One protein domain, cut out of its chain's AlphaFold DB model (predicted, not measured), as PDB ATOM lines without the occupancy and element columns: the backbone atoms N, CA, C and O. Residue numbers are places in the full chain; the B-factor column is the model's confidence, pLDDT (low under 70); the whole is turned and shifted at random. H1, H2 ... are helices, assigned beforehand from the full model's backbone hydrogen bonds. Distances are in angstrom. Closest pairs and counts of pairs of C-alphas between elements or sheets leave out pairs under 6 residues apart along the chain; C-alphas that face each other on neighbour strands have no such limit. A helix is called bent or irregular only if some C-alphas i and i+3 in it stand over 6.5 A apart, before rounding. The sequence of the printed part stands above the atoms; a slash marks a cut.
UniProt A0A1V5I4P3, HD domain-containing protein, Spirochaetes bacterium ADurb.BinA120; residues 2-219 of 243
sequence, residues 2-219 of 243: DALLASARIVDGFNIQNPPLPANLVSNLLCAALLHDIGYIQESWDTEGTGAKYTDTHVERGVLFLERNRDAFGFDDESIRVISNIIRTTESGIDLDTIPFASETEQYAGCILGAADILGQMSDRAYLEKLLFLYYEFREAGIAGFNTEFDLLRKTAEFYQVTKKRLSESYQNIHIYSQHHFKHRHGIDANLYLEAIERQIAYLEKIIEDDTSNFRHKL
ATOM      1  N   ASP A   2     -17.499 -28.385  35.093       94.12
ATOM      2  CA  ASP A   2     -16.355 -28.535  34.180       94.12
ATOM      3  C   ASP A   2     -15.905 -29.992  34.004       94.12
ATOM      4  O   ASP A   2     -15.709 -30.425  32.868       94.12
ATOM      5  N   ALA A   3     -15.867 -30.781  35.087       97.00
ATOM      6  CA  ALA A   3     -15.575 -32.216  35.033       97.00
ATOM      7  C   ALA A   3     -16.551 -32.984  34.120       97.00
ATOM      8  O   ALA A   3     -16.136 -33.820  33.326       97.00
ATOM      9  N   LEU A   4     -17.850 -32.655  34.148       98.31
ATOM     10  CA  LEU A   4     -18.846 -33.261  33.254       98.31
ATOM     11  C   LEU A   4     -18.536 -32.976  31.780       98.31
ATOM     12  O   LEU A   4     -18.554 -33.888  30.952       98.31
ATOM     13  N   LEU A   5     -18.259 -31.713  31.441       98.00
ATOM     14  CA  LEU A   5     -17.950 -31.325  30.065       98.00
ATOM     15  C   LEU A   5     -16.627 -31.939  29.599       98.00
ATOM     16  O   LEU A   5     -16.535 -32.397  28.461       98.00
ATOM     17  N   ALA A   6     -15.611 -31.982  30.461       98.56
ATOM     18  CA  ALA A   6     -14.356 -32.660  30.174       98.56
ATOM     19  C   ALA A   6     -14.560 -34.162  29.946       98.56
ATOM     20  O   ALA A   6     -14.129 -34.656  28.903       98.56
ATOM     21  N   SER A   7     -15.315 -34.848  30.807       98.81
ATOM     22  CA  SER A   7     -15.670 -36.261  30.636       98.81
ATOM     23  C   SER A   7     -16.376 -36.509  29.306       98.81
ATOM     24  O   SER A   7     -15.946 -37.360  28.531       98.81
ATOM     25  N   ALA A   8     -17.403 -35.720  28.975       98.69
ATOM     26  CA  ALA A   8     -18.142 -35.867  27.723       98.69
ATOM     27  C   ALA A   8     -17.250 -35.681  26.480       98.69
ATOM     28  O   ALA A   8     -17.363 -36.436  25.514       98.69
ATOM     29  N   ARG A   9     -16.334 -34.703  26.504       98.75
ATOM     30  CA  ARG A   9     -15.395 -34.457  25.397       98.75
ATOM     31  C   ARG A   9     -14.354 -35.568  25.265       98.75
ATOM     32  O   ARG A   9     -14.031 -35.954  24.146       98.75
ATOM     33  N   ILE A  10     -13.847 -36.098  26.378       98.81
ATOM     34  CA  ILE A  10     -12.920 -37.237  26.360       98.81
ATOM     35  C   ILE A  10     -13.630 -38.484  25.816       98.81
ATOM     36  O   ILE A  10     -13.069 -39.139  24.944       98.81
ATOM     37  N   VAL A  11     -14.866 -38.774  26.246       98.81
ATOM     38  CA  VAL A  11     -15.678 -39.888  25.713       98.81
ATOM     39  C   VAL A  11     -15.894 -39.751  24.207       98.81
ATOM     40  O   VAL A  11     -15.691 -40.714  23.472       98.81
ATOM     41  N   ASP A  12     -16.281 -38.564  23.726       98.75
ATOM     42  CA  ASP A  12     -16.466 -38.329  22.290       98.75
ATOM     43  C   ASP A  12     -15.169 -38.590  21.514       98.75
ATOM     44  O   ASP A  12     -15.164 -39.320  20.527       98.75
ATOM     45  N   GLY A  13     -14.049 -38.061  22.011       98.69
ATOM     46  CA  GLY A  13     -12.722 -38.299  21.458       98.69
ATOM     47  C   GLY A  13     -12.303 -39.768  21.448       98.69
ATOM     48  O   GLY A  13     -11.757 -40.247  20.453       98.69
ATOM     49  N   PHE A  14     -12.587 -40.487  22.535       98.56
ATOM     50  CA  PHE A  14     -12.307 -41.911  22.676       98.56
ATOM     51  C   PHE A  14     -13.090 -42.712  21.636       98.56
ATOM     52  O   PHE A  14     -12.495 -43.498  20.904       98.56
ATOM     53  N   ASN A  15     -14.393 -42.448  21.508       98.25
ATOM     54  CA  ASN A  15     -15.289 -43.134  20.575       98.25
ATOM     55  C   ASN A  15     -14.967 -42.850  19.095       98.25
ATOM     56  O   ASN A  15     -15.378 -43.615  18.227       98.25
ATOM     57  N   ILE A  16     -14.259 -41.756  18.784       98.25
ATOM     58  CA  ILE A  16     -13.769 -41.479  17.422       98.25
ATOM     59  C   ILE A  16     -12.588 -42.397  17.067       98.25
ATOM     60  O   ILE A  16     -12.427 -42.759  15.903       98.25
ATOM     61  N   GLN A  17     -11.737 -42.738  18.038       97.81
ATOM     62  CA  GLN A  17     -10.504 -43.506  17.810       97.81
ATOM     63  C   GLN A  17     -10.637 -45.000  18.135       97.81
ATOM     64  O   GLN A  17      -9.824 -45.796  17.674       97.81
ATOM     65  N   ASN A  18     -11.647 -45.382  18.912       97.06
ATOM     66  CA  ASN A  18     -11.819 -46.726  19.456       97.06
ATOM     67  C   ASN A  18     -13.267 -47.203  19.281       97.06
ATOM     68  O   ASN A  18     -14.158 -46.387  19.024       97.06
ATOM     69  N   PRO A  19     -13.544 -48.509  19.468       97.06
ATOM     70  CA  PRO A  19     -14.909 -48.986  19.640       97.06
ATOM     71  C   PRO A  19     -15.645 -48.159  20.706       97.06
ATOM     72  O   PRO A  19     -15.082 -47.930  21.781       97.06
ATOM     73  N   PRO A  20     -16.880 -47.700  20.433       97.44
ATOM     74  CA  PRO A  20     -17.594 -46.847  21.367       97.44
ATOM     75  C   PRO A  20     -17.792 -47.501  22.733       97.44
ATOM     76  O   PRO A  20     -18.149 -48.678  22.823       97.44
ATOM     77  N   LEU A  21     -17.629 -46.705  23.791       97.81
ATOM     78  CA  LEU A  21     -17.997 -47.118  25.140       97.81
ATOM     79  C   LEU A  21     -19.500 -47.472  25.209       97.81
ATOM     80  O   LEU A  21     -20.316 -46.791  24.575       97.81
ATOM     81  N   PRO A  22     -19.896 -48.491  25.998       98.25
ATOM     82  CA  PRO A  22     -21.299 -48.843  26.187       98.25
ATOM     83  C   PRO A  22     -22.127 -47.654  26.685       98.25
ATOM     84  O   PRO A  22     -21.734 -46.955  27.619       98.25
ATOM     85  N   ALA A  23     -23.301 -47.436  26.086       98.06
ATOM     86  CA  ALA A  23     -24.125 -46.260  26.372       98.06
ATOM     87  C   ALA A  23     -24.542 -46.159  27.850       98.06
ATOM     88  O   ALA A  23     -24.529 -45.071  28.417       98.06
ATOM     89  N   ASN A  24     -24.861 -47.287  28.491       97.88
ATOM     90  CA  ASN A  24     -25.184 -47.340  29.919       97.88
ATOM     91  C   ASN A  24     -23.993 -46.925  30.799       97.88
ATOM     92  O   ASN A  24     -24.167 -46.163  31.746       97.88
ATOM     93  N   LEU A  25     -22.779 -47.363  30.456       98.69
ATOM     94  CA  LEU A  25     -21.571 -46.972  31.176       98.69
ATOM     95  C   LEU A  25     -21.274 -45.479  31.003       98.69
ATOM     96  O   LEU A  25     -20.918 -44.815  31.971       98.69
ATOM     97  N   VAL A  26     -21.464 -44.934  29.797       98.75
ATOM     98  CA  VAL A  26     -21.325 -43.490  29.555       98.75
ATOM     99  C   VAL A  26     -22.351 -42.704  30.374       98.75
ATOM    100  O   VAL A  26     -21.986 -41.711  30.993       98.75
ATOM    101  N   SER A  27     -23.606 -43.154  30.452       98.56
ATOM    102  CA  SER A  27     -24.610 -42.529  31.324       98.56
ATOM    103  C   SER A  27     -24.174 -42.526  32.792       98.56
ATOM    104  O   SER A  27     -24.241 -41.480  33.439       98.56
ATOM    105  N   ASN A  28     -23.657 -43.650  33.299       98.75
ATOM    106  CA  ASN A  28     -23.147 -43.750  34.670       98.75
ATOM    107  C   ASN A  28     -21.930 -42.843  34.899       98.75
ATOM    108  O   ASN A  28     -21.872 -42.148  35.908       98.75
ATOM    109  N   LEU A  29     -21.002 -42.764  33.946       98.88
ATOM    110  CA  LEU A  29     -19.868 -41.839  33.986       98.88
ATOM    111  C   LEU A  29     -20.312 -40.372  34.063       98.88
ATOM    112  O   LEU A  29     -19.777 -39.602  34.857       98.88
ATOM    113  N   LEU A  30     -21.292 -39.963  33.257       98.75
ATOM    114  CA  LEU A  30     -21.793 -38.586  33.277       98.75
ATOM    115  C   LEU A  30     -22.548 -38.279  34.581       98.75
ATOM    116  O   LEU A  30     -22.418 -37.175  35.111       98.75
ATOM    117  N   CYS A  31     -23.274 -39.254  35.134       98.50
ATOM    118  CA  CYS A  31     -23.875 -39.138  36.464       98.50
ATOM    119  C   CYS A  31     -22.803 -39.009  37.553       98.50
ATOM    120  O   CYS A  31     -22.887 -38.108  38.382       98.50
ATOM    121  N   ALA A  32     -21.758 -39.839  37.510       98.69
ATOM    122  CA  ALA A  32     -20.616 -39.742  38.412       98.69
ATOM    123  C   ALA A  32     -19.955 -38.360  38.326       98.69
ATOM    124  O   ALA A  32     -19.734 -37.724  39.346       98.69
ATOM    125  N   ALA A  33     -19.740 -37.828  37.121       98.56
ATOM    126  CA  ALA A  33     -19.162 -36.498  36.936       98.56
ATOM    127  C   ALA A  33     -20.017 -35.371  37.539       98.56
ATOM    128  O   ALA A  33     -19.479 -34.393  38.059       98.56
ATOM    129  N   LEU A  34     -21.346 -35.497  37.484       97.88
ATOM    130  CA  LEU A  34     -22.275 -34.561  38.121       97.88
ATOM    131  C   LEU A  34     -22.268 -34.655  39.652       97.88
ATOM    132  O   LEU A  34     -22.557 -33.660  40.310       97.88
ATOM    133  N   LEU A  35     -21.975 -35.836  40.196       97.56
ATOM    134  CA  LEU A  35     -22.190 -36.172  41.604       97.56
ATOM    135  C   LEU A  35     -20.887 -36.368  42.394       97.56
ATOM    136  O   LEU A  35     -20.958 -36.573  43.599       97.56
ATOM    137  N   HIS A  36     -19.712 -36.299  41.764       97.44
ATOM    138  CA  HIS A  36     -18.440 -36.639  42.417       97.44
ATOM    139  C   HIS A  36     -18.133 -35.790  43.662       97.44
ATOM    140  O   HIS A  36     -17.675 -36.323  44.666       97.44
ATOM    141  N   ASP A  37     -18.488 -34.503  43.641       96.75
ATOM    142  CA  ASP A  37     -18.302 -33.580  44.766       96.75
ATOM    143  C   ASP A  37     -19.528 -33.498  45.701       96.75
ATOM    144  O   ASP A  37     -19.553 -32.689  46.630       96.75
ATOM    145  N   ILE A  38     -20.556 -34.343  45.522       96.12
ATOM    146  CA  ILE A  38     -21.793 -34.273  46.327       96.12
ATOM    147  C   ILE A  38     -21.527 -34.443  47.830       96.12
ATOM    148  O   ILE A  38     -22.263 -33.911  48.658       96.12
ATOM    149  N   GLY A  39     -20.451 -35.140  48.205       96.25
ATOM    150  CA  GLY A  39     -20.092 -35.345  49.606       96.25
ATOM    151  C   GLY A  39     -19.587 -34.101  50.339       96.25
ATOM    152  O   GLY A  39     -19.509 -34.138  51.571       96.25
ATOM    153  N   TYR A  40     -19.301 -33.003  49.630       95.44
ATOM    154  CA  TYR A  40     -19.042 -31.697  50.245       95.44
ATOM    155  C   TYR A  40     -20.316 -31.013  50.750       95.44
ATOM    156  O   TYR A  40     -20.228 -30.120  51.594       95.44
ATOM    157  N   ILE A  41     -21.500 -31.422  50.273       94.38
ATOM    158  CA  ILE A  41     -22.762 -30.822  50.709       94.38
ATOM    159  C   ILE A  41     -22.934 -31.032  52.217       94.38
ATOM    160  O   ILE A  41     -22.852 -32.149  52.744       94.38
ATOM    161  N   GLN A  42     -23.169 -29.919  52.905       93.50
ATOM    162  CA  GLN A  42     -23.464 -29.894  54.329       93.50
ATOM    163  C   GLN A  42     -24.887 -30.381  54.581       93.50
ATOM    164  O   GLN A  42     -25.816 -30.104  53.819       93.50
ATOM    165  N   GLU A  43     -25.058 -31.096  55.684       90.25
ATOM    166  CA  GLU A  43     -26.385 -31.472  56.150       90.25
ATOM    167  C   GLU A  43     -27.164 -30.234  56.607       90.25
ATOM    168  O   GLU A  43     -26.584 -29.233  57.014       90.25
ATOM    169  N   SER A  44     -28.495 -30.310  56.620       91.19
ATOM    170  CA  SER A  44     -29.345 -29.174  57.033       91.19
ATOM    171  C   SER A  44     -29.064 -28.647  58.449       91.19
ATOM    172  O   SER A  44     -29.328 -27.481  58.738       91.19
ATOM    173  N   TRP A  45     -28.542 -29.503  59.330       91.31
ATOM    174  CA  TRP A  45     -28.144 -29.146  60.691       91.31
ATOM    175  C   TRP A  45     -26.717 -28.596  60.773       91.31
ATOM    176  O   TRP A  45     -26.365 -27.965  61.769       91.31
ATOM    177  N   ASP A  46     -25.894 -28.829  59.751       91.62
ATOM    178  CA  ASP A  46     -24.517 -28.376  59.711       91.62
ATOM    179  C   ASP A  46     -24.436 -26.968  59.111       91.62
ATOM    180  O   ASP A  46     -24.521 -26.769  57.902       91.62
ATOM    181  N   THR A  47     -24.298 -25.975  59.987       87.50
ATOM    182  CA  THR A  47     -24.343 -24.548  59.626       87.50
ATOM    183  C   THR A  47     -22.995 -23.840  59.777       87.50
ATOM    184  O   THR A  47     -22.914 -22.628  59.590       87.50
ATOM    185  N   GLU A  48     -21.932 -24.583  60.097       88.06
ATOM    186  CA  GLU A  48     -20.587 -24.040  60.307       88.06
ATOM    187  C   GLU A  48     -19.685 -24.281  59.094       88.06
ATOM    188  O   GLU A  48     -19.564 -25.416  58.626       88.06
ATOM    189  N   GLY A  49     -18.978 -23.250  58.632       87.56
ATOM    190  CA  GLY A  49     -18.046 -23.368  57.506       87.56
ATOM    191  C   GLY A  49     -18.747 -23.456  56.149       87.56
ATOM    192  O   GLY A  49     -19.868 -22.974  55.986       87.56
ATOM    193  N   THR A  50     -18.051 -24.033  55.171       84.81
ATOM    194  CA  THR A  50     -18.466 -24.084  53.756       84.81
ATOM    195  C   THR A  50     -18.621 -25.506  53.210       84.81
ATOM    196  O   THR A  50     -18.886 -25.691  52.026       84.81
ATOM    197  N   GLY A  51     -18.449 -26.519  54.066       92.38
ATOM    198  CA  GLY A  51     -18.436 -27.937  53.691       92.38
ATOM    199  C   GLY A  51     -17.045 -28.444  53.308       92.38
ATOM    200  O   GLY A  51     -16.810 -29.651  53.314       92.38
ATOM    201  N   ALA A  52     -16.086 -27.538  53.093       92.56
ATOM    202  CA  ALA A  52     -14.688 -27.864  52.829       92.56
ATOM    203  C   ALA A  52     -14.053 -28.730  53.926       92.56
ATOM    204  O   ALA A  52     -13.197 -29.564  53.635       92.56
ATOM    205  N   LYS A  53     -14.530 -28.638  55.173       93.06
ATOM    206  CA  LYS A  53     -14.152 -29.562  56.259       93.06
ATOM    207  C   LYS A  53     -14.341 -31.051  55.947       93.06
ATOM    208  O   LYS A  53     -13.766 -31.893  56.628       93.06
ATOM    209  N   TYR A  54     -15.136 -31.390  54.933       94.94
ATOM    210  CA  TYR A  54     -15.334 -32.760  54.473       94.94
ATOM    211  C   TYR A  54     -14.313 -33.221  53.429       94.94
ATOM    212  O   TYR A  54     -14.444 -34.344  52.959       94.94
ATOM    213  N   THR A  55     -13.286 -32.429  53.097       93.38
ATOM    214  CA  THR A  55     -12.279 -32.766  52.068       93.38
ATOM    215  C   THR A  55     -11.717 -34.184  52.214       93.38
ATOM    216  O   THR A  55     -11.712 -34.926  51.239       93.38
ATOM    217  N   ASP A  56     -11.356 -34.626  53.419       92.12
ATOM    218  CA  ASP A  56     -10.771 -35.965  53.621       92.12
ATOM    219  C   ASP A  56     -11.780 -37.121  53.501       92.12
ATOM    220  O   ASP A  56     -11.400 -38.285  53.463       92.12
ATOM    221  N   THR A  57     -13.083 -36.830  53.486       94.12
ATOM    222  CA  THR A  57     -14.144 -37.855  53.507       94.12
ATOM    223  C   THR A  57     -15.204 -37.660  52.427       94.12
ATOM    224  O   THR A  57     -16.158 -38.435  52.373       94.12
ATOM    225  N   HIS A  58     -15.074 -36.646  51.565       95.56
ATOM    226  CA  HIS A  58     -16.114 -36.252  50.613       95.56
ATOM    227  C   HIS A  58     -16.466 -37.383  49.642       95.56
ATOM    228  O   HIS A  58     -17.639 -37.573  49.347       95.56
ATOM    229  N   VAL A  59     -15.491 -38.184  49.204       96.81
ATOM    230  CA  VAL A  59     -15.739 -39.317  48.302       96.81
ATOM    231  C   VAL A  59     -16.657 -40.346  48.956       96.81
ATOM    232  O   VAL A  59     -17.738 -40.622  48.438       96.81
ATOM    233  N   GLU A  60     -16.300 -40.853  50.137       96.31
ATOM    234  CA  GLU A  60     -17.123 -41.858  50.822       96.31
ATOM    235  C   GLU A  60     -18.447 -41.277  51.334       96.31
ATOM    236  O   GLU A  60     -19.481 -41.943  51.280       96.31
ATOM    237  N   ARG A  61     -18.476 -40.001  51.747       97.38
ATOM    238  CA  ARG A  61     -19.735 -39.286  52.022       97.38
ATOM    239  C   ARG A  61     -20.631 -39.243  50.786       97.38
ATOM    240  O   ARG A  61     -21.834 -39.463  50.906       97.38
ATOM    241  N   GLY A  62     -20.053 -38.976  49.617       97.25
ATOM    242  CA  GLY A  62     -20.759 -38.940  48.344       97.25
ATOM    243  C   GLY A  62     -21.319 -40.304  47.958       97.25
ATOM    244  O   GLY A  62     -22.493 -40.405  47.610       97.25
ATOM    245  N   VAL A  63     -20.533 -41.371  48.111       97.25
ATOM    246  CA  VAL A  63     -20.996 -42.745  47.869       97.25
ATOM    247  C   VAL A  63     -22.153 -43.117  48.797       97.25
ATOM    248  O   VAL A  63     -23.205 -43.544  48.324       97.25
ATOM    249  N   LEU A  64     -22.023 -42.865  50.104       97.25
ATOM    250  CA  LEU A  64     -23.105 -43.112  51.064       97.25
ATOM    251  C   LEU A  64     -24.365 -42.299  50.737       97.25
ATOM    252  O   LEU A  64     -25.487 -42.774  50.932       97.25
ATOM    253  N   PHE A  65     -24.200 -41.068  50.247       96.75
ATOM    254  CA  PHE A  65     -25.316 -40.248  49.796       96.75
ATOM    255  C   PHE A  65     -26.022 -40.877  48.589       96.75
ATOM    256  O   PHE A  65     -27.252 -40.945  48.579       96.75
ATOM    257  N   LEU A  66     -25.276 -41.379  47.601       96.50
ATOM    258  CA  LEU A  66     -25.845 -42.059  46.435       96.50
ATOM    259  C   LEU A  66     -26.611 -43.321  46.828       96.50
ATOM    260  O   LEU A  66     -27.741 -43.502  46.385       96.50
ATOM    261  N   GLU A  67     -26.039 -44.154  47.696       96.00
ATOM    262  CA  GLU A  67     -26.681 -45.382  48.178       96.00
ATOM    263  C   GLU A  67     -28.019 -45.094  48.870       96.00
ATOM    264  O   GLU A  67     -29.030 -45.734  48.576       96.00
ATOM    265  N   ARG A  68     -28.050 -44.089  49.753       96.19
ATOM    266  CA  ARG A  68     -29.259 -43.691  50.493       96.19
ATOM    267  C   ARG A  68     -30.341 -43.082  49.604       96.19
ATOM    268  O   ARG A  68     -31.515 -43.169  49.947       96.19
ATOM    269  N   ASN A  69     -29.952 -42.455  48.496       96.25
ATOM    270  CA  ASN A  69     -30.854 -41.715  47.613       96.25
ATOM    271  C   ASN A  69     -31.044 -42.387  46.245       96.25
ATOM    272  O   ASN A  69     -31.563 -41.760  45.321       96.25
ATOM    273  N   ARG A  70     -30.655 -43.661  46.098       95.94
ATOM    274  CA  ARG A  70     -30.682 -44.386  44.817       95.94
ATOM    275  C   ARG A  70     -32.033 -44.331  44.105       95.94
ATOM    276  O   ARG A  70     -32.066 -44.109  42.899       95.94
ATOM    277  N   ASP A  71     -33.137 -44.441  44.845       96.31
ATOM    278  CA  ASP A  71     -34.489 -44.430  44.278       96.31
ATOM    279  C   ASP A  71     -34.859 -43.046  43.735       96.31
ATOM    280  O   ASP A  71     -35.510 -42.938  42.699       96.31
ATOM    281  N   ALA A  72     -34.397 -41.979  44.396       96.06
ATOM    282  CA  ALA A  72     -34.620 -40.606  43.952       96.06
ATOM    283  C   ALA A  72     -33.862 -40.294  42.652       96.06
ATOM    284  O   ALA A  72     -34.351 -39.529  41.824       96.06
ATOM    285  N   PHE A  73     -32.693 -40.910  42.459       94.50
ATOM    286  CA  PHE A  73     -31.925 -40.817  41.217       94.50
ATOM    287  C   PHE A  73     -32.328 -41.856  40.158       94.50
ATOM    288  O   PHE A  73     -31.920 -41.737  39.005       94.50
ATOM    289  N   GLY A  74     -33.134 -42.858  40.522       96.19
ATOM    290  CA  GLY A  74     -33.514 -43.958  39.635       96.19
ATOM    291  C   GLY A  74     -32.371 -44.931  39.327       96.19
ATOM    292  O   GLY A  74     -32.355 -45.522  38.249       96.19
ATOM    293  N   PHE A  75     -31.407 -45.085  40.239       97.38
ATOM    294  CA  PHE A  75     -30.268 -45.987  40.068       97.38
ATOM    295  C   PHE A  75     -30.556 -47.394  40.612       97.38
ATOM    296  O   PHE A  75     -31.000 -47.577  41.752       97.38
ATOM    297  N   ASP A  76     -30.252 -48.407  39.798       97.38
ATOM    298  CA  ASP A  76     -30.190 -49.799  40.238       97.38
ATOM    299  C   ASP A  76     -28.873 -50.099  40.982       97.38
ATOM    300  O   ASP A  76     -27.980 -49.253  41.075       97.38
ATOM    301  N   ASP A  77     -28.762 -51.301  41.557       97.06
ATOM    302  CA  ASP A  77     -27.595 -51.700  42.361       97.06
ATOM    303  C   ASP A  77     -26.299 -51.638  41.554       97.06
ATOM    304  O   ASP A  77     -25.258 -51.205  42.050       97.06
ATOM    305  N   GLU A  78     -26.378 -52.035  40.287       97.62
ATOM    306  CA  GLU A  78     -25.233 -52.039  39.391       97.62
ATOM    307  C   GLU A  78     -24.791 -50.615  39.036       97.62
ATOM    308  O   GLU A  78     -23.599 -50.314  39.056       97.62
ATOM    309  N   SER A  79     -25.728 -49.699  38.781       98.31
ATOM    310  CA  SER A  79     -25.407 -48.294  38.523       98.31
ATOM    311  C   SER A  79     -24.814 -47.625  39.756       98.31
ATOM    312  O   SER A  79     -23.815 -46.924  39.622       98.31
ATOM    313  N   ILE A  80     -25.346 -47.885  40.956       98.25
ATOM    314  CA  ILE A  80     -24.748 -47.392  42.206       98.25
ATOM    315  C   ILE A  80     -23.311 -47.890  42.354       98.25
ATOM    316  O   ILE A  80     -22.418 -47.083  42.622       98.25
ATOM    317  N   ARG A  81     -23.060 -49.183  42.119       98.19
ATOM    318  CA  ARG A  81     -21.714 -49.768  42.173       98.19
ATOM    319  C   ARG A  81     -20.762 -49.075  41.194       98.19
ATOM    320  O   ARG A  81     -19.699 -48.608  41.600       98.19
ATOM    321  N   VAL A  82     -21.155 -48.978  39.923       98.69
ATOM    322  CA  VAL A  82     -20.338 -48.378  38.856       98.69
ATOM    323  C   VAL A  82     -20.070 -46.898  39.125       98.69
ATOM    324  O   VAL A  82     -18.923 -46.466  39.078       98.69
ATOM    325  N   ILE A  83     -21.107 -46.115  39.437       98.75
ATOM    326  CA  ILE A  83     -20.981 -44.678  39.713       98.75
ATOM    327  C   ILE A  83     -20.049 -44.455  40.904       98.75
ATOM    328  O   ILE A  83     -19.158 -43.615  40.826       98.75
ATOM    329  N   SER A  84     -20.199 -45.238  41.973       98.50
ATOM    330  CA  SER A  84     -19.362 -45.115  43.171       98.50
ATOM    331  C   SER A  84     -17.894 -45.438  42.887       98.50
ATOM    332  O   SER A  84     -17.009 -44.714  43.334       98.50
ATOM    333  N   ASN A  85     -17.617 -46.488  42.106       98.62
ATOM    334  CA  ASN A  85     -16.258 -46.815  41.665       98.62
ATOM    335  C   ASN A  85     -15.642 -45.700  40.811       98.62
ATOM    336  O   ASN A  85     -14.470 -45.374  40.978       98.62
ATOM    337  N   ILE A  86     -16.429 -45.103  39.914       98.81
ATOM    338  CA  ILE A  86     -15.980 -43.987  39.079       98.81
ATOM    339  C   ILE A  86     -15.713 -42.743  39.938       98.81
ATOM    340  O   ILE A  86     -14.696 -42.097  39.734       98.81
ATOM    341  N   ILE A  87     -16.558 -42.415  40.922       98.56
ATOM    342  CA  ILE A  87     -16.324 -41.275  41.830       98.56
ATOM    343  C   ILE A  87     -15.046 -41.474  42.649       98.56
ATOM    344  O   ILE A  87     -14.271 -40.540  42.794       98.56
ATOM    345  N   ARG A  88     -14.758 -42.692  43.122       98.19
ATOM    346  CA  ARG A  88     -13.521 -42.968  43.874       98.19
ATOM    347  C   ARG A  88     -12.244 -42.630  43.110       98.19
ATOM    348  O   ARG A  88     -11.225 -42.367  43.737       98.19
ATOM    349  N   THR A  89     -12.273 -42.570  41.778       97.88
ATOM    350  CA  THR A  89     -11.089 -42.170  41.005       97.88
ATOM    351  C   THR A  89     -10.745 -40.687  41.128       97.88
ATOM    352  O   THR A  89      -9.632 -40.314  40.759       97.88
ATOM    353  N   THR A  90     -11.644 -39.842  41.647       96.06
ATOM    354  CA  THR A  90     -11.370 -38.413  41.884       96.06
ATOM    355  C   THR A  90     -10.630 -38.169  43.197       96.06
ATOM    356  O   THR A  90     -10.124 -37.069  43.423       96.06
ATOM    357  N   GLU A  91     -10.517 -39.180  44.065       94.12
ATOM    358  CA  GLU A  91      -9.754 -39.056  45.302       94.12
ATOM    359  C   GLU A  91      -8.268 -38.804  45.007       94.12
ATOM    360  O   GLU A  91      -7.615 -39.475  44.199       94.12
ATOM    361  N   SER A  92      -7.705 -37.803  45.681       86.31
ATOM    362  CA  SER A  92      -6.313 -37.421  45.477       86.31
ATOM    363  C   SER A  92      -5.374 -38.517  45.977       86.31
ATOM    364  O   SER A  92      -5.306 -38.799  47.166       86.31
ATOM    365  N   GLY A  93      -4.607 -39.108  45.060       85.94
ATOM    366  CA  GLY A  93      -3.626 -40.144  45.389       85.94
ATOM    367  C   GLY A  93      -4.180 -41.569  45.450       85.94
ATOM    368  O   GLY A  93      -3.418 -42.469  45.794       85.94
ATOM    369  N   ILE A  94      -5.445 -41.795  45.068       93.12
ATOM    370  CA  ILE A  94      -6.034 -43.140  45.016       93.12
ATOM    371  C   ILE A  94      -5.218 -44.088  44.135       93.12
ATOM    372  O   ILE A  94      -4.812 -43.743  43.016       93.12
ATOM    373  N   ASP A  95      -4.996 -45.301  44.618       94.44
ATOM    374  CA  ASP A  95      -4.442 -46.382  43.813       94.44
ATOM    375  C   ASP A  95      -5.578 -47.053  43.031       94.44
ATOM    376  O   ASP A  95      -6.478 -47.652  43.620       94.44
ATOM    377  N   LEU A  96      -5.562 -46.929  41.700       94.38
ATOM    378  CA  LEU A  96      -6.634 -47.465  40.854       94.38
ATOM    379  C   LEU A  96      -6.736 -48.989  40.933       94.38
ATOM    380  O   LEU A  96      -7.826 -49.512  40.710       94.38
ATOM    381  N   ASP A  97      -5.655 -49.681  41.301       94.25
ATOM    382  CA  ASP A  97      -5.650 -51.138  41.460       94.25
ATOM    383  C   ASP A  97      -6.445 -51.587  42.699       94.25
ATOM    384  O   ASP A  97      -6.813 -52.756  42.825       94.25
ATOM    385  N   THR A  98      -6.755 -50.659  43.612       96.31
ATOM    386  CA  THR A  98      -7.590 -50.926  44.794       96.31
ATOM    387  C   THR A  98      -9.088 -50.803  44.515       96.31
ATOM    388  O   THR A  98      -9.900 -51.255  45.326       96.31
ATOM    389  N   ILE A  99      -9.479 -50.227  43.371       97.50
ATOM    390  CA  ILE A  99     -10.885 -50.056  42.996       97.50
ATOM    391  C   ILE A  99     -11.367 -51.315  42.253       97.50
ATOM    392  O   ILE A  99     -10.783 -51.693  41.236       97.50
ATOM    393  N   PRO A 100     -12.458 -51.969  42.701       96.81
ATOM    394  CA  PRO A 100     -12.938 -53.219  42.118       96.81
ATOM    395  C   PRO A 100     -13.766 -52.967  40.847       96.81
ATOM    396  O   PRO A 100     -14.989 -53.139  40.841       96.81
ATOM    397  N   PHE A 101     -13.114 -52.539  39.766       98.19
ATOM    398  CA  PHE A 101     -13.746 -52.405  38.453       98.19
ATOM    399  C   PHE A 101     -14.157 -53.779  37.906       98.19
ATOM    400  O   PHE A 101     -13.371 -54.726  37.937       98.19
ATOM    401  N   ALA A 102     -15.368 -53.904  37.350       97.44
ATOM    402  CA  ALA A 102     -15.837 -55.175  36.789       97.44
ATOM    403  C   ALA A 102     -15.239 -55.479  35.403       97.44
ATOM    404  O   ALA A 102     -15.342 -56.601  34.907       97.44
ATOM    405  N   SER A 103     -14.647 -54.477  34.748       97.56
ATOM    406  CA  SER A 103     -14.026 -54.608  33.431       97.56
ATOM    407  C   SER A 103     -13.022 -53.489  33.159       97.56
ATOM    408  O   SER A 103     -13.082 -52.420  33.766       97.56
ATOM    409  N   GLU A 104     -12.162 -53.703  32.164       96.31
ATOM    410  CA  GLU A 104     -11.268 -52.671  31.624       96.31
ATOM    411  C   GLU A 104     -12.050 -51.446  31.119       96.31
ATOM    412  O   GLU A 104     -11.639 -50.306  31.302       96.31
ATOM    413  N   THR A 105     -13.235 -51.661  30.541       97.00
ATOM    414  CA  THR A 105     -14.093 -50.572  30.067       97.00
ATOM    415  C   THR A 105     -14.607 -49.705  31.220       97.00
ATOM    416  O   THR A 105     -14.633 -48.481  31.100       97.00
ATOM    417  N   GLU A 106     -14.969 -50.313  32.355       98.44
ATOM    418  CA  GLU A 106     -15.335 -49.579  33.575       98.44
ATOM    419  C   GLU A 106     -14.136 -48.797  34.131       98.44
ATOM    420  O   GLU A 106     -14.282 -47.629  34.496       98.44
ATOM    421  N   GLN A 107     -12.942 -49.395  34.111       98.38
ATOM    422  CA  GLN A 107     -11.711 -48.706  34.494       98.38
ATOM    423  C   GLN A 107     -11.426 -47.504  33.581       98.38
ATOM    424  O   GLN A 107     -11.077 -46.438  34.087       98.38
ATOM    425  N   TYR A 108     -11.642 -47.612  32.263       98.31
ATOM    426  CA  TYR A 108     -11.541 -46.462  31.360       98.31
ATOM    427  C   TYR A 108     -12.501 -45.345  31.763       98.31
ATOM    428  O   TYR A 108     -12.077 -44.197  31.820       98.31
ATOM    429  N   ALA A 109     -13.755 -45.651  32.106       98.75
ATOM    430  CA  ALA A 109     -14.689 -44.639  32.601       98.75
ATOM    431  C   ALA A 109     -14.176 -43.961  33.885       98.75
ATOM    432  O   ALA A 109     -14.206 -42.734  33.987       98.75
ATOM    433  N   GLY A 110     -13.621 -44.737  34.820       98.56
ATOM    434  CA  GLY A 110     -12.951 -44.212  36.009       98.56
ATOM    435  C   GLY A 110     -11.784 -43.273  35.677       98.56
ATOM    436  O   GLY A 110     -11.724 -42.155  36.190       98.56
ATOM    437  N   CYS A 111     -10.890 -43.680  34.772       98.62
ATOM    438  CA  CYS A 111      -9.784 -42.846  34.295       98.62
ATOM    439  C   CYS A 111     -10.280 -41.566  33.612       98.62
ATOM    440  O   CYS A 111      -9.680 -40.508  33.805       98.62
ATOM    441  N   ILE A 112     -11.366 -41.643  32.832       98.81
ATOM    442  CA  ILE A 112     -11.965 -40.477  32.176       98.81
ATOM    443  C   ILE A 112     -12.390 -39.453  33.223       98.81
ATOM    444  O   ILE A 112     -11.994 -38.300  33.085       98.81
ATOM    445  N   LEU A 113     -13.141 -39.848  34.261       98.75
ATOM    446  CA  LEU A 113     -13.570 -38.891  35.282       98.75
ATOM    447  C   LEU A 113     -12.382 -38.323  36.064       98.75
ATOM    448  O   LEU A 113     -12.275 -37.106  36.194       98.75
ATOM    449  N   GLY A 114     -11.465 -39.176  36.527       98.19
ATOM    450  CA  GLY A 114     -10.303 -38.732  37.301       98.19
ATOM    451  C   GLY A 114      -9.419 -37.749  36.523       98.19
ATOM    452  O   GLY A 114      -8.941 -36.759  37.076       98.19
ATOM    453  N   ALA A 115      -9.241 -37.968  35.217       98.44
ATOM    454  CA  ALA A 115      -8.558 -37.012  34.353       98.44
ATOM    455  C   ALA A 115      -9.400 -35.749  34.114       98.44
ATOM    456  O   ALA A 115      -8.875 -34.640  34.170       98.44
ATOM    457  N   ALA A 116     -10.696 -35.899  33.840       98.50
ATOM    458  CA  ALA A 116     -11.605 -34.797  33.549       98.50
ATOM    459  C   ALA A 116     -11.755 -33.812  34.713       98.50
ATOM    460  O   ALA A 116     -11.871 -32.616  34.455       98.50
ATOM    461  N   ASP A 117     -11.729 -34.291  35.956       97.81
ATOM    462  CA  ASP A 117     -11.761 -33.453  37.155       97.81
ATOM    463  C   ASP A 117     -10.538 -32.519  37.208       97.81
ATOM    464  O   ASP A 117     -10.669 -31.291  37.194       97.81
ATOM    465  N   ILE A 118      -9.336 -33.092  37.068       96.62
ATOM    466  CA  ILE A 118      -8.076 -32.337  36.982       96.62
ATOM    467  C   ILE A 118      -8.105 -31.337  35.821       96.62
ATOM    468  O   ILE A 118      -7.771 -30.162  35.995       96.62
ATOM    469  N   LEU A 119      -8.480 -31.791  34.619       97.69
ATOM    470  CA  LEU A 119      -8.503 -30.928  33.438       97.69
ATOM    471  C   LEU A 119      -9.515 -29.794  33.600       97.69
ATOM    472  O   LEU A 119      -9.206 -28.656  33.257       97.69
ATOM    473  N   GLY A 120     -10.711 -30.089  34.107       95.75
ATOM    474  CA  GLY A 120     -11.766 -29.109  34.331       95.75
ATOM    475  C   GLY A 120     -11.325 -28.032  35.313       95.75
ATOM    476  O   GLY A 120     -11.404 -26.847  34.992       95.75
ATOM    477  N   GLN A 121     -10.771 -28.439  36.457       93.69
ATOM    478  CA  GLN A 121     -10.298 -27.518  37.485       93.69
ATOM    479  C   GLN A 121      -9.138 -26.646  36.986       93.69
ATOM    480  O   GLN A 121      -9.203 -25.419  37.066       93.69
ATOM    481  N   MET A 122      -8.083 -27.265  36.448       96.00
ATOM    482  CA  MET A 122      -6.844 -26.562  36.100       96.00
ATOM    483  C   MET A 122      -6.912 -25.810  34.768       96.00
ATOM    484  O   MET A 122      -6.025 -25.019  34.473       96.00
ATOM    485  N   SER A 123      -7.911 -26.061  33.920       96.81
ATOM    486  CA  SER A 123      -8.102 -25.292  32.680       96.81
ATOM    487  C   SER A 123      -9.033 -24.094  32.852       96.81
ATOM    488  O   SER A 123      -9.143 -23.275  31.932       96.81
ATOM    489  N   ASP A 124      -9.676 -23.949  34.017       94.88
ATOM    490  CA  ASP A 124     -10.587 -22.843  34.287       94.88
ATOM    491  C   ASP A 124      -9.867 -21.505  34.095       94.88
ATOM    492  O   ASP A 124      -8.758 -21.279  34.581       94.88
ATOM    493  N   ARG A 125     -10.510 -20.580  33.382       93.00
ATOM    494  CA  ARG A 125      -9.920 -19.274  33.079       93.00
ATOM    495  C   ARG A 125      -9.491 -18.516  34.341       93.00
ATOM    496  O   ARG A 125      -8.553 -17.736  34.244       93.00
ATOM    497  N   ALA A 126     -10.168 -18.707  35.465       93.19
ATOM    498  CA  ALA A 126      -9.922 -18.068  36.750       93.19
ATOM    499  C   ALA A 126      -9.262 -19.022  37.766       93.19
ATOM    500  O   ALA A 126      -9.344 -18.786  38.967       93.19
ATOM    501  N   TYR A 127      -8.637 -20.117  37.321       94.50
ATOM    502  CA  TYR A 127      -8.006 -21.110  38.199       94.50
ATOM    503  C   TYR A 127      -7.044 -20.495  39.224       94.50
ATOM    504  O   TYR A 127      -7.125 -20.820  40.404       94.50
ATOM    505  N   LEU A 128      -6.165 -19.576  38.803       94.56
ATOM    506  CA  LEU A 128      -5.178 -18.972  39.706       94.56
ATOM    507  C   LEU A 128      -5.836 -18.133  40.802       94.56
ATOM    508  O   LEU A 128      -5.382 -18.143  41.941       94.56
ATOM    509  N   GLU A 129      -6.912 -17.427  40.471       92.88
ATOM    510  CA  GLU A 129      -7.744 -16.738  41.448       92.88
ATOM    511  C   GLU A 129      -8.417 -17.741  42.379       92.88
ATOM    512  O   GLU A 129      -8.373 -17.586  43.598       92.88
ATOM    513  N   LYS A 130      -9.002 -18.800  41.813       92.25
ATOM    514  CA  LYS A 130      -9.679 -19.849  42.572       92.25
ATOM    515  C   LYS A 130      -8.750 -20.550  43.565       92.25
ATOM    516  O   LYS A 130      -9.231 -20.939  44.621       92.25
ATOM    517  N   LEU A 131      -7.439 -20.633  43.321       92.81
ATOM    518  CA  LEU A 131      -6.488 -21.140  44.322       92.81
ATOM    519  C   LEU A 131      -6.609 -20.406  45.667       92.81
ATOM    520  O   LEU A 131      -6.443 -21.026  46.707       92.81
ATOM    521  N   LEU A 132      -6.969 -19.119  45.691       91.56
ATOM    522  CA  LEU A 132      -7.179 -18.411  46.957       91.56
ATOM    523  C   LEU A 132      -8.300 -19.039  47.788       91.56
ATOM    524  O   LEU A 132      -8.124 -19.228  48.988       91.56
ATOM    525  N   PHE A 133      -9.416 -19.421  47.162       88.69
ATOM    526  CA  PHE A 133     -10.483 -20.148  47.851       88.69
ATOM    527  C   PHE A 133     -10.004 -21.515  48.330       88.69
ATOM    528  O   PHE A 133     -10.258 -21.866  49.478       88.69
ATOM    529  N   LEU A 134      -9.227 -22.224  47.508       90.81
ATOM    530  CA  LEU A 134      -8.715 -23.556  47.839       90.81
ATOM    531  C   LEU A 134      -7.830 -23.506  49.088       90.81
ATOM    532  O   LEU A 134      -7.860 -24.413  49.911       90.81
ATOM    533  N   TYR A 135      -7.077 -22.419  49.278       92.62
ATOM    534  CA  TYR A 135      -6.304 -22.211  50.503       92.62
ATOM    535  C   TYR A 135      -7.209 -22.139  51.736       92.62
ATOM    536  O   TYR A 135      -6.900 -22.740  52.765       92.62
ATOM    537  N   TYR A 136      -8.330 -21.426  51.651       90.19
ATOM    538  CA  TYR A 136      -9.271 -21.333  52.763       90.19
ATOM    539  C   TYR A 136     -10.036 -22.636  52.994       90.19
ATOM    540  O   TYR A 136     -10.215 -23.015  54.149       90.19
ATOM    541  N   GLU A 137     -10.391 -23.352  51.928       91.12
ATOM    542  CA  GLU A 137     -10.957 -24.701  52.004       91.12
ATOM    543  C   GLU A 137      -9.988 -25.654  52.724       91.12
ATOM    544  O   GLU A 137     -10.371 -26.340  53.669       91.12
ATOM    545  N   PHE A 138      -8.701 -25.626  52.362       91.69
ATOM    546  CA  PHE A 138      -7.662 -26.435  53.006       91.69
ATOM    547  C   PHE A 138      -7.472 -26.071  54.476       91.69
ATOM    548  O   PHE A 138      -7.277 -26.951  55.314       91.69
ATOM    549  N   ARG A 139      -7.563 -24.783  54.815       92.25
ATOM    550  CA  ARG A 139      -7.527 -24.338  56.210       92.25
ATOM    551  C   ARG A 139      -8.733 -24.811  57.009       92.25
ATOM    552  O   ARG A 139      -8.548 -25.217  58.151       92.25
ATOM    553  N   GLU A 140      -9.931 -24.756  56.434       91.38
ATOM    554  CA  GLU A 140     -11.153 -25.274  57.057       91.38
ATOM    555  C   GLU A 140     -11.061 -26.795  57.266       91.38
ATOM    556  O   GLU A 140     -11.432 -27.294  58.326       91.38
ATOM    557  N   ALA A 141     -10.489 -27.517  56.300       90.12
ATOM    558  CA  ALA A 141     -10.240 -28.956  56.369       90.12
ATOM    559  C   ALA A 141      -9.088 -29.366  57.302       90.12
ATOM    560  O   ALA A 141      -8.894 -30.551  57.547       90.12
ATOM    561  N   GLY A 142      -8.306 -28.418  57.825       90.25
ATOM    562  CA  GLY A 142      -7.139 -28.729  58.654       90.25
ATOM    563  C   GLY A 142      -5.976 -29.364  57.881       90.25
ATOM    564  O   GLY A 142      -5.109 -29.995  58.489       90.25
ATOM    565  N   ILE A 143      -5.922 -29.182  56.558       87.69
ATOM    566  CA  ILE A 143      -4.852 -29.710  55.709       87.69
ATOM    567  C   ILE A 143      -3.547 -28.977  56.030       87.69
ATOM    568  O   ILE A 143      -3.394 -27.768  55.834       87.69
ATOM    569  N   ALA A 144      -2.571 -29.735  56.526       85.69
ATOM    570  CA  ALA A 144      -1.269 -29.206  56.895       85.69
ATOM    571  C   ALA A 144      -0.423 -28.825  55.666       85.69
ATOM    572  O   ALA A 144      -0.576 -29.350  54.565       85.69
ATOM    573  N   GLY A 145       0.553 -27.939  55.875       82.38
ATOM    574  CA  GLY A 145       1.546 -27.598  54.856       82.38
ATOM    575  C   GLY A 145       1.171 -26.432  53.940       82.38
ATOM    576  O   GLY A 145       1.924 -26.176  53.002       82.38
ATOM    577  N   PHE A 146       0.084 -25.710  54.226       85.56
ATOM    578  CA  PHE A 146      -0.324 -24.483  53.532       85.56
ATOM    579  C   PHE A 146      -0.576 -23.372  54.560       85.56
ATOM    580  O   PHE A 146      -1.678 -23.227  55.080       85.56
ATOM    581  N   ASN A 147       0.463 -22.604  54.905       85.44
ATOM    582  CA  ASN A 147       0.360 -21.591  55.963       85.44
ATOM    583  C   ASN A 147      -0.191 -20.265  55.430       85.44
ATOM    584  O   ASN A 147      -0.908 -19.555  56.134       85.44
ATOM    585  N   THR A 148       0.101 -19.946  54.171       90.50
ATOM    586  CA  THR A 148      -0.336 -18.728  53.483       90.50
ATOM    587  C   THR A 148      -0.942 -19.050  52.116       90.50
ATOM    588  O   THR A 148      -0.651 -20.090  51.529       90.50
ATOM    589  N   GLU A 149      -1.742 -18.134  51.570       90.69
ATOM    590  CA  GLU A 149      -2.212 -18.234  50.179       90.69
ATOM    591  C   GLU A 149      -1.042 -18.369  49.196       90.69
ATOM    592  O   GLU A 149      -1.099 -19.151  48.252       90.69
ATOM    593  N   PHE A 150       0.054 -17.647  49.448       90.62
ATOM    594  CA  PHE A 150       1.245 -17.713  48.609       90.62
ATOM    595  C   PHE A 150       1.928 -19.090  48.667       90.62
ATOM    596  O   PHE A 150       2.437 -19.560  47.650       90.62
ATOM    597  N   ASP A 151       1.889 -19.784  49.815       91.19
ATOM    598  CA  ASP A 151       2.379 -21.165  49.909       91.19
ATOM    599  C   ASP A 151       1.601 -22.102  48.995       91.19
ATOM    600  O   ASP A 151       2.207 -22.976  48.375       91.19
ATOM    601  N   LEU A 152       0.280 -21.925  48.895       91.94
ATOM    602  CA  LEU A 152      -0.535 -22.723  47.989       91.94
ATOM    603  C   LEU A 152      -0.148 -22.459  46.534       91.94
ATOM    604  O   LEU A 152       0.103 -23.417  45.812       91.94
ATOM    605  N   LEU A 153      -0.002 -21.194  46.131       92.56
ATOM    606  CA  LEU A 153       0.455 -20.830  44.783       92.56
ATOM    607  C   LEU A 153       1.796 -21.500  44.443       92.56
ATOM    608  O   LEU A 153       1.918 -22.156  43.408       92.56
ATOM    609  N   ARG A 154       2.791 -21.391  45.332       91.50
ATOM    610  CA  ARG A 154       4.107 -22.020  45.136       91.50
ATOM    611  C   ARG A 154       4.002 -23.538  45.025       91.50
ATOM    612  O   ARG A 154       4.559 -24.136  44.107       91.50
ATOM    613  N   LYS A 155       3.260 -24.161  45.937       91.62
ATOM    614  CA  LYS A 155       3.077 -25.612  45.952       91.62
ATOM    615  C   LYS A 155       2.319 -26.108  44.733       91.62
ATOM    616  O   LYS A 155       2.657 -27.171  44.236       91.62
ATOM    617  N   THR A 156       1.353 -25.363  44.202       92.31
ATOM    618  CA  THR A 156       0.665 -25.732  42.958       92.31
ATOM    619  C   THR A 156       1.643 -25.871  41.789       92.31
ATOM    620  O   THR A 156       1.515 -26.818  41.011       92.31
ATOM    621  N   ALA A 157       2.641 -24.988  41.676       90.81
ATOM    622  CA  ALA A 157       3.678 -25.113  40.650       90.81
ATOM    623  C   ALA A 157       4.514 -26.396  40.837       90.81
ATOM    624  O   ALA A 157       4.746 -27.133  39.878       90.81
ATOM    625  N   GLU A 158       4.890 -26.717  42.081       87.62
ATOM    626  CA  GLU A 158       5.605 -27.958  42.429       87.62
ATOM    627  C   GLU A 158       4.748 -29.213  42.141       87.62
ATOM    628  O   GLU A 158       5.221 -30.185  41.543       87.62
ATOM    629  N   PHE A 159       3.459 -29.179  42.495       87.50
ATOM    630  CA  PHE A 159       2.512 -30.282  42.316       87.50
ATOM    631  C   PHE A 159       2.165 -30.553  40.854       87.50
ATOM    632  O   PHE A 159       1.804 -31.682  40.522       87.50
ATOM    633  N   TYR A 160       2.321 -29.582  39.953       92.69
ATOM    634  CA  TYR A 160       1.952 -29.765  38.552       92.69
ATOM    635  C   TYR A 160       2.688 -30.936  37.873       92.69
ATOM    636  O   TYR A 160       2.117 -31.622  37.023       92.69
ATOM    637  N   GLN A 161       3.932 -31.228  38.269       90.56
ATOM    638  CA  GLN A 161       4.658 -32.393  37.743       90.56
ATOM    639  C   GLN A 161       4.043 -33.717  38.211       90.56
ATOM    640  O   GLN A 161       3.940 -34.663  37.429       90.56
ATOM    641  N   VAL A 162       3.570 -33.771  39.460       92.19
ATOM    642  CA  VAL A 162       2.841 -34.925  40.003       92.19
ATOM    643  C   VAL A 162       1.518 -35.103  39.262       92.19
ATOM    644  O   VAL A 162       1.191 -36.216  38.856       92.19
ATOM    645  N   THR A 163       0.801 -34.010  38.995       92.56
ATOM    646  CA  THR A 163      -0.435 -34.029  38.204       92.56
ATOM    647  C   THR A 163      -0.206 -34.557  36.791       92.56
ATOM    648  O   THR A 163      -0.960 -35.409  36.323       92.56
ATOM    649  N   LYS A 164       0.856 -34.112  36.106       94.38
ATOM    650  CA  LYS A 164       1.210 -34.630  34.776       94.38
ATOM    651  C   LYS A 164       1.475 -36.131  34.807       94.38
ATOM    652  O   LYS A 164       0.905 -36.855  33.996       94.38
ATOM    653  N   LYS A 165       2.253 -36.595  35.789       94.12
ATOM    654  CA  LYS A 165       2.509 -38.023  36.001       94.12
ATOM    655  C   LYS A 165       1.211 -38.799  36.240       94.12
ATOM    656  O   LYS A 165       1.001 -39.848  35.641       94.12
ATOM    657  N   ARG A 166       0.310 -38.262  37.064       94.81
ATOM    658  CA  ARG A 166      -1.003 -38.858  37.339       94.81
ATOM    659  C   ARG A 166      -1.844 -38.999  36.066       94.81
ATOM    660  O   ARG A 166      -2.417 -40.059  35.834       94.81
ATOM    661  N   LEU A 167      -1.886 -37.959  35.232       96.62
ATOM    662  CA  LEU A 167      -2.618 -37.952  33.962       96.62
ATOM    663  C   LEU A 167      -2.055 -38.948  32.939       96.62
ATOM    664  O   LEU A 167      -2.834 -39.583  32.225       96.62
ATOM    665  N   SER A 168      -0.727 -39.067  32.834       95.50
ATOM    666  CA  SER A 168      -0.074 -39.932  31.844       95.50
ATOM    667  C   SER A 168       0.033 -41.390  32.282       95.50
ATOM    668  O   SER A 168      -0.131 -42.277  31.453       95.50
ATOM    669  N   GLU A 169       0.309 -41.644  33.563       94.19
ATOM    670  CA  GLU A 169       0.547 -42.991  34.087       94.19
ATOM    671  C   GLU A 169      -0.729 -43.575  34.693       94.19
ATOM    672  O   GLU A 169      -1.295 -44.512  34.138       94.19
ATOM    673  N   SER A 170      -1.229 -43.000  35.794       94.62
ATOM    674  CA  SER A 170      -2.376 -43.572  36.509       94.62
ATOM    675  C   SER A 170      -3.647 -43.557  35.662       94.62
ATOM    676  O   SER A 170      -4.297 -44.585  35.525       94.62
ATOM    677  N   TYR A 171      -3.982 -42.432  35.024       97.31
ATOM    678  CA  TYR A 171      -5.167 -42.339  34.160       97.31
ATOM    679  C   TYR A 171      -4.916 -42.779  32.714       97.31
ATOM    680  O   TYR A 171      -5.645 -42.372  31.810       97.31
ATOM    681  N   GLN A 172      -3.890 -43.608  32.488       96.38
ATOM    682  CA  GLN A 172      -3.614 -44.278  31.211       96.38
ATOM    683  C   GLN A 172      -3.568 -43.327  30.008       96.38
ATOM    684  O   GLN A 172      -3.991 -43.664  28.903       96.38
ATOM    685  N   ASN A 173      -3.093 -42.099  30.230       97.25
ATOM    686  CA  ASN A 173      -3.008 -41.065  29.207       97.25
ATOM    687  C   ASN A 173      -4.359 -40.729  28.529       97.25
ATOM    688  O   ASN A 173      -4.380 -40.157  27.444       97.25
ATOM    689  N   ILE A 174      -5.500 -41.040  29.159       98.06
ATOM    690  CA  ILE A 174      -6.840 -40.930  28.548       98.06
ATOM    691  C   ILE A 174      -7.195 -39.495  28.121       98.06
ATOM    692  O   ILE A 174      -7.981 -39.264  27.203       98.06
ATOM    693  N   HIS A 175      -6.576 -38.500  28.754       97.62
ATOM    694  CA  HIS A 175      -6.794 -37.087  28.470       97.62
ATOM    695  C   HIS A 175      -6.429 -36.682  27.028       97.62
ATOM    696  O   HIS A 175      -6.969 -35.685  26.536       97.62
ATOM    697  N   ILE A 176      -5.585 -37.449  26.318       97.75
ATOM    698  CA  ILE A 176      -5.250 -37.191  24.905       97.75
ATOM    699  C   ILE A 176      -6.479 -37.242  23.996       97.75
ATOM    700  O   ILE A 176      -6.530 -36.543  22.986       97.75
ATOM    701  N   TYR A 177      -7.509 -38.008  24.372       98.69
ATOM    702  CA  TYR A 177      -8.717 -38.137  23.564       98.69
ATOM    703  C   TYR A 177      -9.472 -36.815  23.407       98.69
ATOM    704  O   TYR A 177     -10.117 -36.595  22.384       98.69
ATOM    705  N   SER A 178      -9.295 -35.858  24.322       98.38
ATOM    706  CA  SER A 178      -9.846 -34.509  24.142       98.38
ATOM    707  C   SER A 178      -9.333 -33.801  22.874       98.38
ATOM    708  O   SER A 178     -10.108 -33.098  22.228       98.38
ATOM    709  N   GLN A 179      -8.087 -34.041  22.438       98.56
ATOM    710  CA  GLN A 179      -7.573 -33.519  21.162       98.56
ATOM    711  C   GLN A 179      -8.346 -34.091  19.971       98.56
ATOM    712  O   GLN A 179      -8.706 -33.351  19.057       98.56
ATOM    713  N   HIS A 180      -8.648 -35.391  19.986       98.62
ATOM    714  CA  HIS A 180      -9.425 -36.027  18.920       98.62
ATOM    715  C   HIS A 180     -10.836 -35.441  18.822       98.62
ATOM    716  O   HIS A 180     -11.314 -35.185  17.714       98.62
ATOM    717  N   HIS A 181     -11.462 -35.142  19.963       98.62
ATOM    718  CA  HIS A 181     -12.719 -34.400  20.003       98.62
ATOM    719  C   HIS A 181     -12.582 -33.011  19.362       98.62
ATOM    720  O   HIS A 181     -13.332 -32.691  18.440       98.62
ATOM    721  N   PHE A 182     -11.616 -32.190  19.792       98.69
ATOM    722  CA  PHE A 182     -11.449 -30.833  19.255       98.69
ATOM    723  C   PHE A 182     -11.111 -30.824  17.762       98.69
ATOM    724  O   PHE A 182     -11.663 -30.019  17.006       98.69
ATOM    725  N   LYS A 183     -10.290 -31.772  17.305       98.69
ATOM    726  CA  LYS A 183      -9.952 -31.926  15.892       98.69
ATOM    727  C   LYS A 183     -11.188 -32.255  15.068       98.69
ATOM    728  O   LYS A 183     -11.453 -31.595  14.069       98.69
ATOM    729  N   HIS A 184     -11.958 -33.250  15.498       98.50
ATOM    730  CA  HIS A 184     -13.119 -33.727  14.755       98.50
ATOM    731  C   HIS A 184     -14.297 -32.744  14.792       98.50
ATOM    732  O   HIS A 184     -14.931 -32.499  13.769       98.50
ATOM    733  N   ARG A 185     -14.602 -32.166  15.960       98.00
ATOM    734  CA  ARG A 185     -15.782 -31.311  16.160       98.00
ATOM    735  C   ARG A 185     -15.543 -29.847  15.807       98.00
ATOM    736  O   ARG A 185     -16.494 -29.153  15.455       98.00
ATOM    737  N   HIS A 186     -14.300 -29.381  15.910       97.88
ATOM    738  CA  HIS A 186     -13.967 -27.960  15.798       97.88
ATOM    739  C   HIS A 186     -12.826 -27.659  14.817       97.88
ATOM    740  O   HIS A 186     -12.515 -26.491  14.609       97.88
ATOM    741  N   GLY A 187     -12.205 -28.671  14.197       98.19
ATOM    742  CA  GLY A 187     -11.071 -28.474  13.286       98.19
ATOM    743  C   GLY A 187      -9.787 -28.014  13.984       98.19
ATOM    744  O   GLY A 187      -8.875 -27.533  13.317       98.19
ATOM    745  N   ILE A 188      -9.711 -28.140  15.313       98.56
ATOM    746  CA  ILE A 188      -8.572 -27.698  16.123       98.56
ATOM    747  C   ILE A 188      -7.768 -28.927  16.542       98.56
ATOM    748  O   ILE A 188      -8.193 -29.681  17.414       98.56
ATOM    749  N   ASP A 189      -6.604 -29.133  15.931       97.81
ATOM    750  CA  ASP A 189      -5.729 -30.274  16.226       97.81
ATOM    751  C   ASP A 189      -4.817 -30.006  17.435       97.81
ATOM    752  O   ASP A 189      -3.595 -29.978  17.320       97.81
ATOM    753  N   ALA A 190      -5.431 -29.745  18.591       97.69
ATOM    754  CA  ALA A 190      -4.734 -29.489  19.846       97.69
ATOM    755  C   ALA A 190      -5.564 -29.924  21.062       97.69
ATOM    756  O   ALA A 190      -6.798 -29.908  21.036       97.69
ATOM    757  N   ASN A 191      -4.886 -30.272  22.158       97.81
ATOM    758  CA  ASN A 191      -5.530 -30.473  23.452       97.81
ATOM    759  C   ASN A 191      -5.698 -29.121  24.163       97.81
ATOM    760  O   ASN A 191      -4.812 -28.664  24.887       97.81
ATOM    761  N   LEU A 192      -6.855 -28.483  23.964       98.25
ATOM    762  CA  LEU A 192      -7.128 -27.147  24.505       98.25
ATOM    763  C   LEU A 192      -7.124 -27.084  26.040       98.25
ATOM    764  O   LEU A 192      -6.877 -26.013  26.593       98.25
ATOM    765  N   TYR A 193      -7.368 -28.204  26.729       98.19
ATOM    766  CA  TYR A 193      -7.249 -28.257  28.184       98.19
ATOM    767  C   TYR A 193      -5.791 -28.128  28.612       98.19
ATOM    768  O   TYR A 193      -5.474 -27.265  29.426       98.19
ATOM    769  N   LEU A 194      -4.901 -28.936  28.027       97.75
ATOM    770  CA  LEU A 194      -3.476 -28.880  28.347       97.75
ATOM    771  C   LEU A 194      -2.867 -27.524  27.991       97.75
ATOM    772  O   LEU A 194      -2.169 -26.958  28.824       97.75
ATOM    773  N   GLU A 195      -3.201 -26.944  26.832       98.00
ATOM    774  CA  GLU A 195      -2.716 -25.601  26.484       98.00
ATOM    775  C   GLU A 195      -3.140 -24.539  27.508       98.00
ATOM    776  O   GLU A 195      -2.364 -23.644  27.850       98.00
ATOM    777  N   ALA A 196      -4.388 -24.603  27.987       97.75
ATOM    778  CA  ALA A 196      -4.875 -23.677  29.001       97.75
ATOM    779  C   ALA A 196      -4.111 -23.858  30.318       97.75
ATOM    780  O   ALA A 196      -3.645 -22.866  30.879       97.75
ATOM    781  N   ILE A 197      -3.933 -25.103  30.762       97.38
ATOM    782  CA  ILE A 197      -3.209 -25.445  31.991       97.38
ATOM    783  C   ILE A 197      -1.754 -24.970  31.911       97.38
ATOM    784  O   ILE A 197      -1.282 -24.272  32.805       97.38
ATOM    785  N   GLU A 198      -1.047 -25.275  30.823       96.62
ATOM    786  CA  GLU A 198       0.350 -24.877  30.623       96.62
ATOM    787  C   GLU A 198       0.522 -23.356  30.663       96.62
ATOM    788  O   GLU A 198       1.433 -22.848  31.318       96.62
ATOM    789  N   ARG A 199      -0.390 -22.602  30.034       97.00
ATOM    790  CA  ARG A 199      -0.374 -21.131  30.089       97.00
ATOM    791  C   ARG A 199      -0.593 -20.601  31.502       97.00
ATOM    792  O   ARG A 199      -0.007 -19.581  31.859       97.00
ATOM    793  N   GLN A 200      -1.448 -21.250  32.285       96.00
ATOM    794  CA  GLN A 200      -1.717 -20.845  33.661       96.00
ATOM    795  C   GLN A 200      -0.531 -21.132  34.574       96.00
ATOM    796  O   GLN A 200      -0.140 -20.245  35.327       96.00
ATOM    797  N   ILE A 201       0.083 -22.311  34.461       96.50
ATOM    798  CA  ILE A 201       1.282 -22.657  35.232       96.50
ATOM    799  C   ILE A 201       2.450 -21.738  34.862       96.50
ATOM    800  O   ILE A 201       3.065 -21.157  35.750       96.50
ATOM    801  N   ALA A 202       2.681 -21.483  33.571       96.25
ATOM    802  CA  ALA A 202       3.720 -20.547  33.138       96.25
ATOM    803  C   ALA A 202       3.474 -19.110  33.636       96.25
ATOM    804  O   ALA A 202       4.411 -18.334  33.828       96.25
ATOM    805  N   TYR A 203       2.211 -18.708  33.819       96.19
ATOM    806  CA  TYR A 203       1.894 -17.411  34.414       96.19
ATOM    807  C   TYR A 203       2.073 -17.412  35.937       96.19
ATOM    808  O   TYR A 203       2.575 -16.435  36.485       96.19
ATOM    809  N   LEU A 204       1.718 -18.509  36.606       95.56
ATOM    810  CA  LEU A 204       1.936 -18.710  38.036       95.56
ATOM    811  C   LEU A 204       3.426 -18.649  38.398       95.56
ATOM    812  O   LEU A 204       3.782 -17.961  39.350       95.56
ATOM    813  N   GLU A 205       4.298 -19.280  37.612       94.88
ATOM    814  CA  GLU A 205       5.756 -19.209  37.793       94.88
ATOM    815  C   GLU A 205       6.254 -17.757  37.754       94.88
ATOM    816  O   GLU A 205       6.941 -17.315  38.671       94.88
ATOM    817  N   LYS A 206       5.786 -16.953  36.788       94.88
ATOM    818  CA  LYS A 206       6.104 -15.513  36.723       94.88
ATOM    819  C   LYS A 206       5.598 -14.732  37.934       94.88
ATOM    820  O   LYS A 206       6.221 -13.754  38.337       94.88
ATOM    821  N   ILE A 207       4.444 -15.109  38.488       93.69
ATOM    822  CA  ILE A 207       3.912 -14.483  39.706       93.69
ATOM    823  C   ILE A 207       4.816 -14.793  40.902       93.69
ATOM    824  O   ILE A 207       5.057 -13.888  41.699       93.69
ATOM    825  N   ILE A 208       5.289 -16.038  41.014       92.75
ATOM    826  CA  ILE A 208       6.145 -16.517  42.107       92.75
ATOM    827  C   ILE A 208       7.544 -15.889  42.038       92.75
ATOM    828  O   ILE A 208       8.092 -15.534  43.077       92.75
ATOM    829  N   GLU A 209       8.109 -15.744  40.838       91.94
ATOM    830  CA  GLU A 209       9.442 -15.163  40.621       91.94
ATOM    831  C   GLU A 209       9.498 -13.646  40.854       91.94
ATOM    832  O   GLU A 209      10.566 -13.101  41.121       91.94
ATOM    833  N   ASP A 210       8.364 -12.952  40.743       89.94
ATOM    834  CA  ASP A 210       8.298 -11.501  40.889       89.94
ATOM    835  C   ASP A 210       7.935 -11.092  42.328       89.94
ATOM    836  O   ASP A 210       6.763 -11.084  42.720       89.94
ATOM    837  N   ASP A 211       8.943 -10.675  43.091       85.06
ATOM    838  CA  ASP A 211       8.826 -10.155  44.458       85.06
ATOM    839  C   ASP A 211       8.552  -8.638  44.528       85.06
ATOM    840  O   ASP A 211       8.320  -8.089  45.609       85.06
ATOM    841  N   THR A 212       8.516  -7.948  43.384       80.50
ATOM    842  CA  THR A 212       8.444  -6.478  43.323       80.50
ATOM    843  C   THR A 212       7.048  -5.923  43.604       80.50
ATOM    844  O   THR A 212       6.884  -4.737  43.901       80.50
ATOM    845  N   SER A 213       6.015  -6.762  43.503       82.81
ATOM    846  CA  SER A 213       4.625  -6.368  43.715       82.81
ATOM    847  C   SER A 213       3.794  -7.496  44.321       82.81
ATOM    848  O   SER A 213       4.026  -8.679  44.062       82.81
ATOM    849  N   ASN A 214       2.789  -7.122  45.122       86.62
ATOM    850  CA  ASN A 214       1.872  -8.073  45.747       86.62
ATOM    851  C   ASN A 214       1.224  -8.973  44.681       86.62
ATOM    852  O   ASN A 214       0.594  -8.479  43.742       86.62
ATOM    853  N   PHE A 215       1.357 -10.291  44.854       89.12
ATOM    854  CA  PHE A 215       0.875 -11.289  43.903       89.12
ATOM    855  C   PHE A 215      -0.626 -11.155  43.602       89.12
ATOM    856  O   PHE A 215      -1.038 -11.393  42.467       89.12
ATOM    857  N   ARG A 216      -1.442 -10.685  44.559       88.75
ATOM    858  CA  ARG A 216      -2.880 -10.465  44.347       88.75
ATOM    859  C   ARG A 216      -3.169  -9.452  43.234       88.75
ATOM    860  O   ARG A 216      -4.145  -9.618  42.521       88.75
ATOM    861  N   HIS A 217      -2.316  -8.448  43.006       88.50
ATOM    862  CA  HIS A 217      -2.489  -7.495  41.891       88.50
ATOM    863  C   HIS A 217      -2.240  -8.119  40.505       88.50
ATOM    864  O   HIS A 217      -2.566  -7.524  39.475       88.50
ATOM    865  N   LYS A 218      -1.651  -9.318  40.462       88.25
ATOM    866  CA  LYS A 218      -1.376 -10.072  39.232       88.25
ATOM    867  C   LYS A 218      -2.508 -11.051  38.893       88.25
ATOM    868  O   LYS A 218      -2.572 -11.550  37.776       88.25
ATOM    869  N   LEU A 219      -3.432 -11.273  39.822       90.12
ATOM    870  CA  LEU A 219      -4.613 -12.116  39.673       90.12
ATOM    871  C   LEU A 219      -5.783 -11.276  39.129       90.12
ATOM    872  O   LEU A 219      -6.490 -10.599  39.868       90.12
TER     873      LEU A 219
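Overview. This is residues 2 to 219 of the 243 residues of the protein "HD domain-containing protein" of Spirochaetes bacterium ADurb.BinA120 (UniProt A0A1V5I4P3). The long helix H6 is the core, with H1, H2, H5 and H9 packed round it, mostly at crossed angles, and H3 beyond H5. Past H6's last residues H7, H8a and H10 form a second group with H11 at its far end, and the bent helix H8 leads back from there toward H9. The printed part has 218 residues with eleven named helices, H1 to H11 in chain order, and no named strand; the class is all helix. It is compact, with a radius of gyration of the C-alphas of 18.2 A, and spans 56 by 50 by 28 A.

Along the chain. Find C-alpha 2 at (-16.355, -28.535, 34.180); from there H1 runs 22.9 A to residue 17. Next come H2, residues 23 to 35, H3, 58 to 68, H4, 70 to 73, and H5, 77 to 88. H6, residues 104 to 123, starts at C-alpha 104 at (-11.268, -52.671, 31.624) and measures 27.6 A. H7 is residues 127 to 140. H8, residues 149 to 170, was assigned as one helix by its hydrogen bonds but is bent, with C-alphas 158 and 161 6.5 A apart; its arms are H8a, 149 to 158, and H8b, 161 to 170. H9 is residues 174 to 186, H10 is 192 to 209, 26.0 A long, and H11, 215 to 218, ends at C-alpha 218 at (-1.376, -10.072, 39.232).

Arrangement. Start at the hub, H6. It touches H1 at a steep tilt of 50 degrees, closest at the C-alphas of Ala 3 and Asp 117, 4.5 A, and H5 at those of Ile 86 and Gly 110, 4.3 A. H1 and H2 form a hairpin, a shallow tilt of 22 degrees. H9 stands about perpendicular to H1, 80 degrees, and touches it at C-alphas 13 and 181, 4.2 A. H3 touches H5; H4 is close to H5 but not clearly touching. H10 touches H6 at C-alphas 123 and 197, 4.9 A, and H8a at 157 and 201, 6.4 A. H8a touches H7, and H11 only just touches H10, with 3 pairs of C-alphas within 8 A. Every O i to N i+4 pair is within hydrogen-bond range in H1, H2, H3, H5, H8a and H8b; the figures are 15 of 16 in H6, 8 of 10 in H7, 6 of 9 in H9 and 13 of 14 in H10, while H4 and H11 are too short for such a pair.

Size, cuts and confidence. The farthest C-alphas, Asp 76 and Thr 212, are 58.1 A apart. The printed part has no cut. The links H2 to H3 and H5 to H6 are long. No printed residue is under 70 in pLDDT.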